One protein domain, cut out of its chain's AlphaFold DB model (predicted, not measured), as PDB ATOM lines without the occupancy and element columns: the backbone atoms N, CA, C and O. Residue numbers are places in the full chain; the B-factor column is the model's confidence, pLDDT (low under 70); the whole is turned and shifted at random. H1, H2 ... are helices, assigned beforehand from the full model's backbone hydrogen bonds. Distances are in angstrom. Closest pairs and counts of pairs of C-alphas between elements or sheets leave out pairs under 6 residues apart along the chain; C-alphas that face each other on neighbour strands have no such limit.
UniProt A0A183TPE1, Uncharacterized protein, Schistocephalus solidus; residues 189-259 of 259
ATOM      1  N   GLY A 189     118.621 126.350 104.113       68.44
ATOM      2  CA  GLY A 189     119.073 127.539 104.844       68.44
ATOM      3  C   GLY A 189     119.779 128.576 103.961       68.44
ATOM      4  O   GLY A 189     119.552 129.765 104.132       68.44
ATOM      5  N   GLN A 190     120.570 128.148 102.973       71.75
ATOM      6  CA  GLN A 190     121.256 129.036 102.026       71.75
ATOM      7  C   GLN A 190     120.280 129.666 101.029       71.75
ATOM      8  O   GLN A 190     120.345 130.868 100.785       71.75
ATOM      9  N   LEU A 191     119.330 128.880 100.512       72.19
ATOM     10  CA  LEU A 191     118.270 129.385  99.633       72.19
ATOM     11  C   LEU A 191     117.412 130.437 100.339       72.19
ATOM     12  O   LEU A 191     117.099 131.467  99.747       72.19
ATOM     13  N   LYS A 192     117.087 130.209 101.617       73.62
ATOM     14  CA  LYS A 192     116.360 131.183 102.433       73.62
ATOM     15  C   LYS A 192     117.145 132.486 102.565       73.62
ATOM     16  O   LYS A 192     116.572 133.545 102.343       73.62
ATOM     17  N   VAL A 193     118.451 132.434 102.838       71.19
ATOM     18  CA  VAL A 193     119.274 133.653 102.899       71.19
ATOM     19  C   VAL A 193     119.301 134.385 101.563       71.19
ATOM     20  O   VAL A 193     119.033 135.578 101.532       71.19
ATOM     21  N   MET A 194     119.522 133.677 100.457       70.12
ATOM     22  CA  MET A 194     119.542 134.282  99.122       70.12
ATOM     23  C   MET A 194     118.176 134.825  98.673       70.12
ATOM     24  O   MET A 194     118.121 135.650  97.768       70.12
ATOM     25  N   SER A 195     117.075 134.358  99.275       67.88
ATOM     26  CA  SER A 195     115.718 134.831  98.968       67.88
ATOM     27  C   SER A 195     115.379 136.186  99.597       67.88
ATOM     28  O   SER A 195     114.345 136.767  99.278       67.88
ATOM     29  N   HIS A 196     116.243 136.695 100.477       66.81
ATOM     30  CA  HIS A 196     116.126 138.046 100.999       66.81
ATOM     31  C   HIS A 196     116.449 139.054  99.875       66.81
ATOM     32  O   HIS A 196     117.449 138.909  99.176       66.81
ATOM     33  N   GLU A 197     115.581 140.051  99.664       57.75
ATOM     34  CA  GLU A 197     115.714 141.062  98.596       57.75
ATOM     35  C   GLU A 197     116.992 141.922  98.732       57.75
ATOM     36  O   GLU A 197     117.730 141.819  99.703       57.75
ATOM     37  N   ALA A 198     117.268 142.818  97.778       54.88
ATOM     38  CA  ALA A 198     118.509 143.609  97.671       54.88
ATOM     39  C   ALA A 198     118.793 144.631  98.810       54.88
ATOM     40  O   ALA A 198     119.616 145.525  98.638       54.88
ATOM     41  N   CYS A 199     118.136 144.520  99.969       50.34
ATOM     42  CA  CYS A 199     118.242 145.456 101.096       50.34
ATOM     43  C   CYS A 199     119.009 144.915 102.319       50.34
ATOM     44  O   CYS A 199     118.985 145.544 103.375       50.34
ATOM     45  N   PHE A 200     119.701 143.777 102.215       55.34
ATOM     46  CA  PHE A 200     120.452 143.196 103.335       55.34
ATOM     47  C   PHE A 200     121.941 143.477 103.162       55.34
ATOM     48  O   PHE A 200     122.703 142.647 102.673       55.34
ATOM     49  N   ASN A 201     122.366 144.667 103.575       56.06
ATOM     50  CA  ASN A 201     123.787 144.955 103.708       56.06
ATOM     51  C   ASN A 201     124.337 144.145 104.892       56.06
ATOM     52  O   ASN A 201     123.960 144.369 106.040       56.06
ATOM     53  N   THR A 202     125.218 143.181 104.617       50.97
ATOM     54  CA  THR A 202     125.980 142.449 105.646       50.97
ATOM     55  C   THR A 202     127.056 143.318 106.289       50.97
ATOM     56  O   THR A 202     127.529 143.021 107.383       50.97
ATOM     57  N   THR A 203     127.460 144.379 105.598       55.09
ATOM     58  CA  THR A 203     128.323 145.431 106.117       55.09
ATOM     59  C   THR A 203     127.452 146.446 106.841       55.09
ATOM     60  O   THR A 203     126.834 147.301 106.204       55.09
ATOM     61  N   ASP A 204     127.399 146.339 108.169       57.56
ATOM     62  CA  ASP A 204     127.092 147.494 109.012       57.56
ATOM     63  C   ASP A 204     128.000 148.633 108.527       57.56
ATOM     64  O   ASP A 204     129.211 148.437 108.376       57.56
ATOM     65  N   ALA A 205     127.419 149.767 108.139       61.00
ATOM     66  CA  ALA A 205     128.223 150.912 107.750       61.00
ATOM     67  C   ALA A 205     128.999 151.321 108.999       61.00
ATOM     68  O   ALA A 205     128.381 151.742 109.973       61.00
ATOM     69  N   ASP A 206     130.320 151.131 108.991       71.31
ATOM     70  CA  ASP A 206     131.149 151.421 110.155       71.31
ATOM     71  C   ASP A 206     130.915 152.883 110.572       71.31
ATOM     72  O   ASP A 206     131.265 153.798 109.808       71.31
ATOM     73  N   PRO A 207     130.300 153.128 111.745       72.56
ATOM     74  CA  PRO A 207     129.981 154.477 112.183       72.56
ATOM     75  C   PRO A 207     131.243 155.341 112.285       72.56
ATOM     76  O   PRO A 207     131.165 156.557 112.108       72.56
ATOM     77  N   ILE A 208     132.415 154.729 112.484       78.00
ATOM     78  CA  ILE A 208     133.709 155.415 112.530       78.00
ATOM     79  C   ILE A 208     134.067 155.988 111.151       78.00
ATOM     80  O   ILE A 208     134.452 157.154 111.047       78.00
ATOM     81  N   ASN A 209     133.880 155.216 110.077       80.25
ATOM     82  CA  ASN A 209     134.156 155.667 108.710       80.25
ATOM     83  C   ASN A 209     133.176 156.751 108.243       80.25
ATOM     84  O   ASN A 209     133.577 157.683 107.541       80.25
ATOM     85  N   LEU A 210     131.910 156.677 108.665       79.38
ATOM     86  CA  LEU A 210     130.925 157.732 108.414       79.38
ATOM     87  C   LEU A 210     131.347 159.050 109.081       79.38
ATOM     88  O   LEU A 210     131.375 160.090 108.423       79.38
ATOM     89  N   VAL A 211     131.731 159.001 110.363       83.75
ATOM     90  CA  VAL A 211     132.203 160.179 111.109       83.75
ATOM     91  C   VAL A 211     133.471 160.757 110.479       83.75
ATOM     92  O   VAL A 211     133.549 161.967 110.278       83.75
ATOM     93  N   ALA A 212     134.434 159.914 110.097       84.19
ATOM     94  CA  ALA A 212     135.665 160.357 109.444       84.19
ATOM     95  C   ALA A 212     135.400 161.042 108.090       84.19
ATOM     96  O   ALA A 212     136.003 162.072 107.783       84.19
ATOM     97  N   THR A 213     134.463 160.503 107.303       84.88
ATOM     98  CA  THR A 213     134.068 161.069 106.005       84.88
ATOM     99  C   THR A 213     133.408 162.433 106.186       84.88
ATOM    100  O   THR A 213     133.784 163.396 105.519       84.88
ATOM    101  N   ILE A 214     132.471 162.545 107.130       84.81
ATOM    102  CA  ILE A 214     131.778 163.808 107.401       84.81
ATOM    103  C   ILE A 214     132.755 164.853 107.947       84.81
ATOM    104  O   ILE A 214     132.743 165.989 107.485       84.81
ATOM    105  N   GLU A 215     133.661 164.483 108.853       86.31
ATOM    106  CA  GLU A 215     134.663 165.414 109.382       86.31
ATOM    107  C   GLU A 215     135.647 165.878 108.294       86.31
ATOM    108  O   GLU A 215     136.053 167.041 108.274       86.31
ATOM    109  N   SER A 216     135.998 165.010 107.338       87.88
ATOM    110  CA  SER A 216     136.790 165.399 106.164       87.88
ATOM    111  C   SER A 216     136.049 166.404 105.276       87.88
ATOM    112  O   SER A 216     136.647 167.383 104.832       87.88
ATOM    113  N   ILE A 217     134.750 166.200 105.039       85.94
ATOM    114  CA  ILE A 217     133.911 167.121 104.256       85.94
ATOM    115  C   ILE A 217     133.791 168.466 104.982       85.94
ATOM    116  O   ILE A 217     133.998 169.515 104.374       85.94
ATOM    117  N   LEU A 218     133.553 168.461 106.295       86.38
ATOM    118  CA  LEU A 218     133.467 169.682 107.101       86.38
ATOM    119  C   LEU A 218     134.772 170.492 107.084       86.38
ATOM    120  O   LEU A 218     134.721 171.719 107.113       86.38
ATOM    121  N   LYS A 219     135.935 169.834 106.984       84.38
ATOM    122  CA  LYS A 219     137.238 170.506 106.823       84.38
ATOM    123  C   LYS A 219     137.439 171.120 105.436       84.38
ATOM    124  O   LYS A 219     138.135 172.122 105.321       84.38
ATOM    125  N   GLN A 220     136.853 170.524 104.401       83.06
ATOM    126  CA  GLN A 220     136.934 171.015 103.020       83.06
ATOM    127  C   GLN A 220     135.898 172.105 102.714       83.06
ATOM    128  O   GLN A 220     136.060 172.853 101.753       83.06
ATOM    129  N   THR A 221     134.842 172.211 103.521       77.25
ATOM    130  CA  THR A 221     133.747 173.151 103.269       77.25
ATOM    131  C   THR A 221     134.020 174.506 103.941       77.25
ATOM    132  O   THR A 221     134.315 174.579 105.137       77.25
ATOM    133  N   GLY A 222     133.886 175.602 103.186       77.44
ATOM    134  CA  GLY A 222     134.063 176.991 103.649       77.44
ATOM    135  C   GLY A 222     132.920 177.543 104.516       77.44
ATOM    136  O   GLY A 222     132.695 178.746 104.532       77.44
ATOM    137  N   GLU A 223     132.177 176.668 105.193       78.25
ATOM    138  CA  GLU A 223     131.035 177.009 106.048       78.25
ATOM    139  C   GLU A 223     131.472 177.660 107.373       78.25
ATOM    140  O   GLU A 223     132.602 177.459 107.834       78.25
ATOM    141  N   SER A 224     130.549 178.401 107.996       82.06
ATOM    142  CA  SER A 224     130.722 179.007 109.324       82.06
ATOM    143  C   SER A 224     130.997 177.952 110.408       82.06
ATOM    144  O   SER A 224     130.531 176.812 110.336       82.06
ATOM    145  N   ASP A 225     131.740 178.317 111.454       82.38
ATOM    146  CA  ASP A 225     132.062 177.397 112.553       82.38
ATOM    147  C   ASP A 225     130.814 176.936 113.328       82.38
ATOM    148  O   ASP A 225     130.764 175.801 113.812       82.38
ATOM    149  N   GLU A 226     129.765 177.762 113.371       84.12
ATOM    150  CA  GLU A 226     128.485 177.424 114.005       84.12
ATOM    151  C   GLU A 226     127.749 176.296 113.262       84.12
ATOM    152  O   GLU A 226     127.251 175.355 113.888       84.12
ATOM    153  N   THR A 227     127.731 176.326 111.923       80.94
ATOM    154  CA  THR A 227     127.099 175.276 111.108       80.94
ATOM    155  C   THR A 227     127.899 173.979 111.162       80.94
ATOM    156  O   THR A 227     127.311 172.903 111.292       80.94
ATOM    157  N   LYS A 228     129.235 174.054 111.182       85.31
ATOM    158  CA  LYS A 228     130.103 172.881 111.397       85.31
ATOM    159  C   LYS A 228     129.843 172.218 112.748       85.31
ATOM    160  O   LYS A 228     129.749 170.992 112.825       85.31
ATOM    161  N   HIS A 229     129.692 173.009 113.811       87.88
ATOM    162  CA  HIS A 229     129.377 172.489 115.140       87.88
ATOM    163  C   HIS A 229     127.993 171.823 115.187       87.88
ATOM    164  O   HIS A 229     127.853 170.723 115.727       87.88
ATOM    165  N   LEU A 230     126.979 172.441 114.571       88.75
ATOM    166  CA  LEU A 230     125.628 171.880 114.498       88.75
ATOM    167  C   LEU A 230     125.609 170.521 113.780       88.75
ATOM    168  O   LEU A 230     124.995 169.572 114.272       88.75
ATOM    169  N   VAL A 231     126.329 170.397 112.661       87.00
ATOM    170  CA  VAL A 231     126.444 169.127 111.925       87.00
ATOM    171  C   VAL A 231     127.131 168.061 112.780       87.00
ATOM    172  O   VAL A 231     126.627 166.942 112.871       87.00
ATOM    173  N   ARG A 232     128.226 168.388 113.483       89.31
ATOM    174  CA  ARG A 232     128.884 167.441 114.406       89.31
ATOM    175  C   ARG A 232     127.936 166.945 115.497       89.31
ATOM    176  O   ARG A 232     127.924 165.750 115.795       89.31
ATOM    177  N   GLN A 233     127.119 167.829 116.068       89.19
ATOM    178  CA  GLN A 233     126.144 167.465 117.098       89.19
ATOM    179  C   GLN A 233     125.064 166.518 116.553       89.19
ATOM    180  O   GLN A 233     124.756 165.508 117.186       89.19
ATOM    181  N   GLN A 234     124.528 166.802 115.361       86.56
ATOM    182  CA  GLN A 234     123.528 165.953 114.706       86.56
ATOM    183  C   GLN A 234     124.084 164.572 114.353       86.56
ATOM    184  O   GLN A 234     123.445 163.557 114.624       86.56
ATOM    185  N   VAL A 235     125.296 164.519 113.803       86.69
ATOM    186  CA  VAL A 235     125.975 163.264 113.455       86.69
ATOM    187  C   VAL A 235     126.269 162.441 114.704       86.69
ATOM    188  O   VAL A 235     126.001 161.243 114.723       86.69
ATOM    189  N   THR A 236     126.735 163.079 115.780       85.50
ATOM    190  CA  THR A 236     126.968 162.403 117.063       85.50
ATOM    191  C   THR A 236     125.669 161.822 117.623       85.50
ATOM    192  O   THR A 236     125.646 160.665 118.037       85.50
ATOM    193  N   ALA A 237     124.565 162.574 117.585       84.94
ATOM    194  CA  ALA A 237     123.261 162.085 118.031       84.94
ATOM    195  C   ALA A 237     122.762 160.892 117.194       84.94
ATOM    196  O   ALA A 237     122.252 159.924 117.755       84.94
ATOM    197  N   LEU A 238     122.952 160.926 115.871       83.19
ATOM    198  CA  LEU A 238     122.589 159.832 114.963       83.19
ATOM    199  C   LEU A 238     123.413 158.566 115.217       83.19
ATOM    200  O   LEU A 238     122.853 157.474 115.270       83.19
ATOM    201  N   VAL A 239     124.725 158.711 115.420       82.19
ATOM    202  CA  VAL A 239     125.620 157.587 115.733       82.19
ATOM    203  C   VAL A 239     125.277 156.978 117.091       82.19
ATOM    204  O   VAL A 239     125.216 155.760 117.212       82.19
ATOM    205  N   MET A 240     124.979 157.801 118.101       80.50
ATOM    206  CA  MET A 240     124.578 157.316 119.429       80.50
ATOM    207  C   MET A 240     123.189 156.662 119.432       80.50
ATOM    208  O   MET A 240     122.920 155.776 120.243       80.50
ATOM    209  N   ALA A 241     122.301 157.075 118.526       77.69
ATOM    210  CA  ALA A 241     120.995 156.451 118.329       77.69
ATOM    211  C   ALA A 241     121.062 155.154 117.500       77.69
ATOM    212  O   ALA A 241     120.086 154.393 117.483       77.69
ATOM    213  N   HIS A 242     122.188 154.881 116.828       72.62
ATOM    214  CA  HIS A 242     122.366 153.669 116.034       72.62
ATOM    215  C   HIS A 242     122.402 152.442 116.944       72.62
ATOM    216  O   HIS A 242     123.295 152.263 117.771       72.62
ATOM    217  N   LYS A 243     121.415 151.564 116.777       65.75
ATOM    218  CA  LYS A 243     121.436 150.212 117.333       65.75
ATOM    219  C   LYS A 243     121.680 149.255 116.176       65.75
ATOM    220  O   LYS A 243     120.756 149.090 115.373       65.75
ATOM    221  N   PRO A 244     122.851 148.594 116.107       61.69
ATOM    222  CA  PRO A 244     123.103 147.564 115.115       61.69
ATOM    223  C   PRO A 244     122.016 146.496 115.227       61.69
ATOM    224  O   PRO A 244     121.943 145.741 116.199       61.69
ATOM    225  N   ARG A 245     121.107 146.462 114.255       59.50
ATOM    226  CA  ARG A 245     120.135 145.381 114.141       59.50
ATOM    227  C   ARG A 245     120.785 144.316 113.283       59.50
ATOM    228  O   ARG A 245     120.924 144.490 112.079       59.50
ATOM    229  N   ALA A 246     121.169 143.203 113.900       57.00
ATOM    230  CA  ALA A 246     121.462 141.994 113.149       57.00
ATOM    231  C   ALA A 246     120.135 141.484 112.570       57.00
ATOM    232  O   ALA A 246     119.344 140.849 113.261       57.00
ATOM    233  N   ILE A 247     119.863 141.843 111.317       60.62
ATOM    234  CA  ILE A 247     118.659 141.414 110.597       60.62
ATOM    235  C   ILE A 247     118.785 139.926 110.194       60.62
ATOM    236  O   ILE A 247     117.783 139.248 109.996       60.62
ATOM    237  N   ILE A 248     120.016 139.401 110.148       66.81
ATOM    238  CA  ILE A 248     120.351 138.017 109.791       66.81
ATOM    239  C   ILE A 248     120.776 137.245 111.049       66.81
ATOM    240  O   ILE A 248     121.575 137.737 111.851       66.81
ATOM    241  N   THR A 249     120.271 136.023 111.226       71.06
ATOM    242  CA  THR A 249     120.645 135.153 112.354       71.06
ATOM    243  C   THR A 249     122.076 134.610 112.210       71.06
ATOM    244  O   THR A 249     122.610 134.506 111.107       71.06
ATOM    245  N   ARG A 250     122.723 134.191 113.314       72.56
ATOM    246  CA  ARG A 250     124.073 133.574 113.260       72.56
ATOM    247  C   ARG A 250     124.134 132.358 112.322       72.56
ATOM    248  O   ARG A 250     125.110 132.183 111.604       72.56
ATOM    249  N   VAL A 251     123.065 131.562 112.294       70.19
ATOM    250  CA  VAL A 251     122.940 130.376 111.427       70.19
ATOM    251  C   VAL A 251     122.950 130.767 109.949       70.19
ATOM    252  O   VAL A 251     123.574 130.105 109.126       70.19
ATOM    253  N   GLU A 252     122.283 131.865 109.610       69.81
ATOM    254  CA  GLU A 252     122.226 132.397 108.251       69.81
ATOM    255  C   GLU A 252     123.556 133.051 107.835       69.81
ATOM    256  O   GLU A 252     123.988 132.874 106.698       69.81
ATOM    257  N   GLN A 253     124.269 133.715 108.753       73.88
ATOM    258  CA  GLN A 253     125.629 134.221 108.499       73.88
ATOM    259  C   GLN A 253     126.621 133.092 108.194       73.88
ATOM    260  O   GLN A 253     127.408 133.189 107.250       73.88
ATOM    261  N   ASP A 254     126.573 132.001 108.959       74.88
ATOM    262  CA  ASP A 254     127.405 130.824 108.700       74.88
ATOM    263  C   ASP A 254     127.015 130.127 107.390       74.88
ATOM    264  O   ASP A 254     127.877 129.582 106.702       74.88
ATOM    265  N   ALA A 255     125.736 130.176 107.004       73.94
ATOM    266  CA  ALA A 255     125.272 129.650 105.724       73.94
ATOM    267  C   ALA A 255     125.841 130.437 104.528       73.94
ATOM    268  O   ALA A 255     126.249 129.808 103.549       73.94
ATOM    269  N   VAL A 256     125.928 131.774 104.626       72.81
ATOM    270  CA  VAL A 256     126.552 132.642 103.603       72.81
ATOM    271  C   VAL A 256     128.042 132.360 103.469       72.81
ATOM    272  O   VAL A 256     128.533 132.220 102.357       72.81
ATOM    273  N   LYS A 257     128.764 132.205 104.584       74.94
ATOM    274  CA  LYS A 257     130.206 131.897 104.565       74.94
ATOM    275  C   LYS A 257     130.544 130.539 103.934       74.94
ATOM    276  O   LYS A 257     131.700 130.296 103.610       74.94
ATOM    277  N   ARG A 258     129.562 129.636 103.818       72.19
ATOM    278  CA  ARG A 258     129.713 128.277 103.265       72.19
ATOM    279  C   ARG A 258     129.275 128.150 101.799       72.19
ATOM    280  O   ARG A 258     129.380 127.046 101.244       72.19
ATOM    281  N   LEU A 259     128.731 129.216 101.203       69.44
ATOM    282  CA  LEU A 259     128.447 129.288  99.763       69.44
ATOM    283  C   LEU A 259     129.754 129.209  98.975       69.44
ATOM    284  O   LEU A 259     129.813 128.304  98.107       69.44
TER     285      LEU A 259
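What this domain is: This is residues 189 to 259 of the 259 residues of an uncharacterized protein of Schistocephalus solidus (UniProt A0A183TPE1). A long helical hairpin, H2 and H3 side by side, makes one end of a rod, and a small head of two short helices, H1 and H4, makes the other. Two stretches with no named element, residues 195 to 206 and 242 to 249, join the hairpin to the head, and the hairpin's tip, residues 220 to 226, sticks out. The printed part has 71 residues with four named helices in the order H1, H2, H3, H4 and no named strand, in the class all helix. It is extended, with a radius of gyration of the C-alphas of 17.7 A and spans of 53 by 21 by 18 A.

Where its parts are: Find C-alpha 189 at (119.073, 127.539, 104.844); there H1 begins, residues 189 to 194. H2, residues 207 to 220, starts at C-alpha 207 at (129.981, 154.477, 112.183) and is 20.1 A long. H3, the longest helix, takes residues 225 to 241 over 24.4 A. H4, residues 250 to 257, ends at C-alpha 257 at (130.206, 131.897, 104.565).

How they stand to each other: Look first at H1, which touches H4; their closest C-alphas, those of Gln 190 and Ala 255, are 5.5 A apart. Their lines stand at a steep tilt of 69 degrees, only just short of about perpendicular, and they run the same way. Farther on, H2 and H3 form a hairpin and touch, the closest C-alphas being those of Leu 218 and Lys 228 at 6.3 A. They run opposite ways at a shallow tilt of 8 degrees. H1 is apart from H2 and H3, and H4 is apart from both too. In H1, H2, H3 and H4 every O i to N i+4 pair is within hydrogen-bond range.

The domain as a whole: The two farthest C-alphas, those of Gly 189 and Ser 224, are 53.0 A apart, while those of Gly 189 and Leu 259, the chain's last residue, are 10.8 A apart. The printed part has no cut. The link from H1 to H2 is long, that from H2 to H3 tight, and that from H3 to H4 short. Mean pLDDT of the printed part is 74.5; look for values under 70 at residues 189, 195 to 205, 243 to 248, 252 and 259.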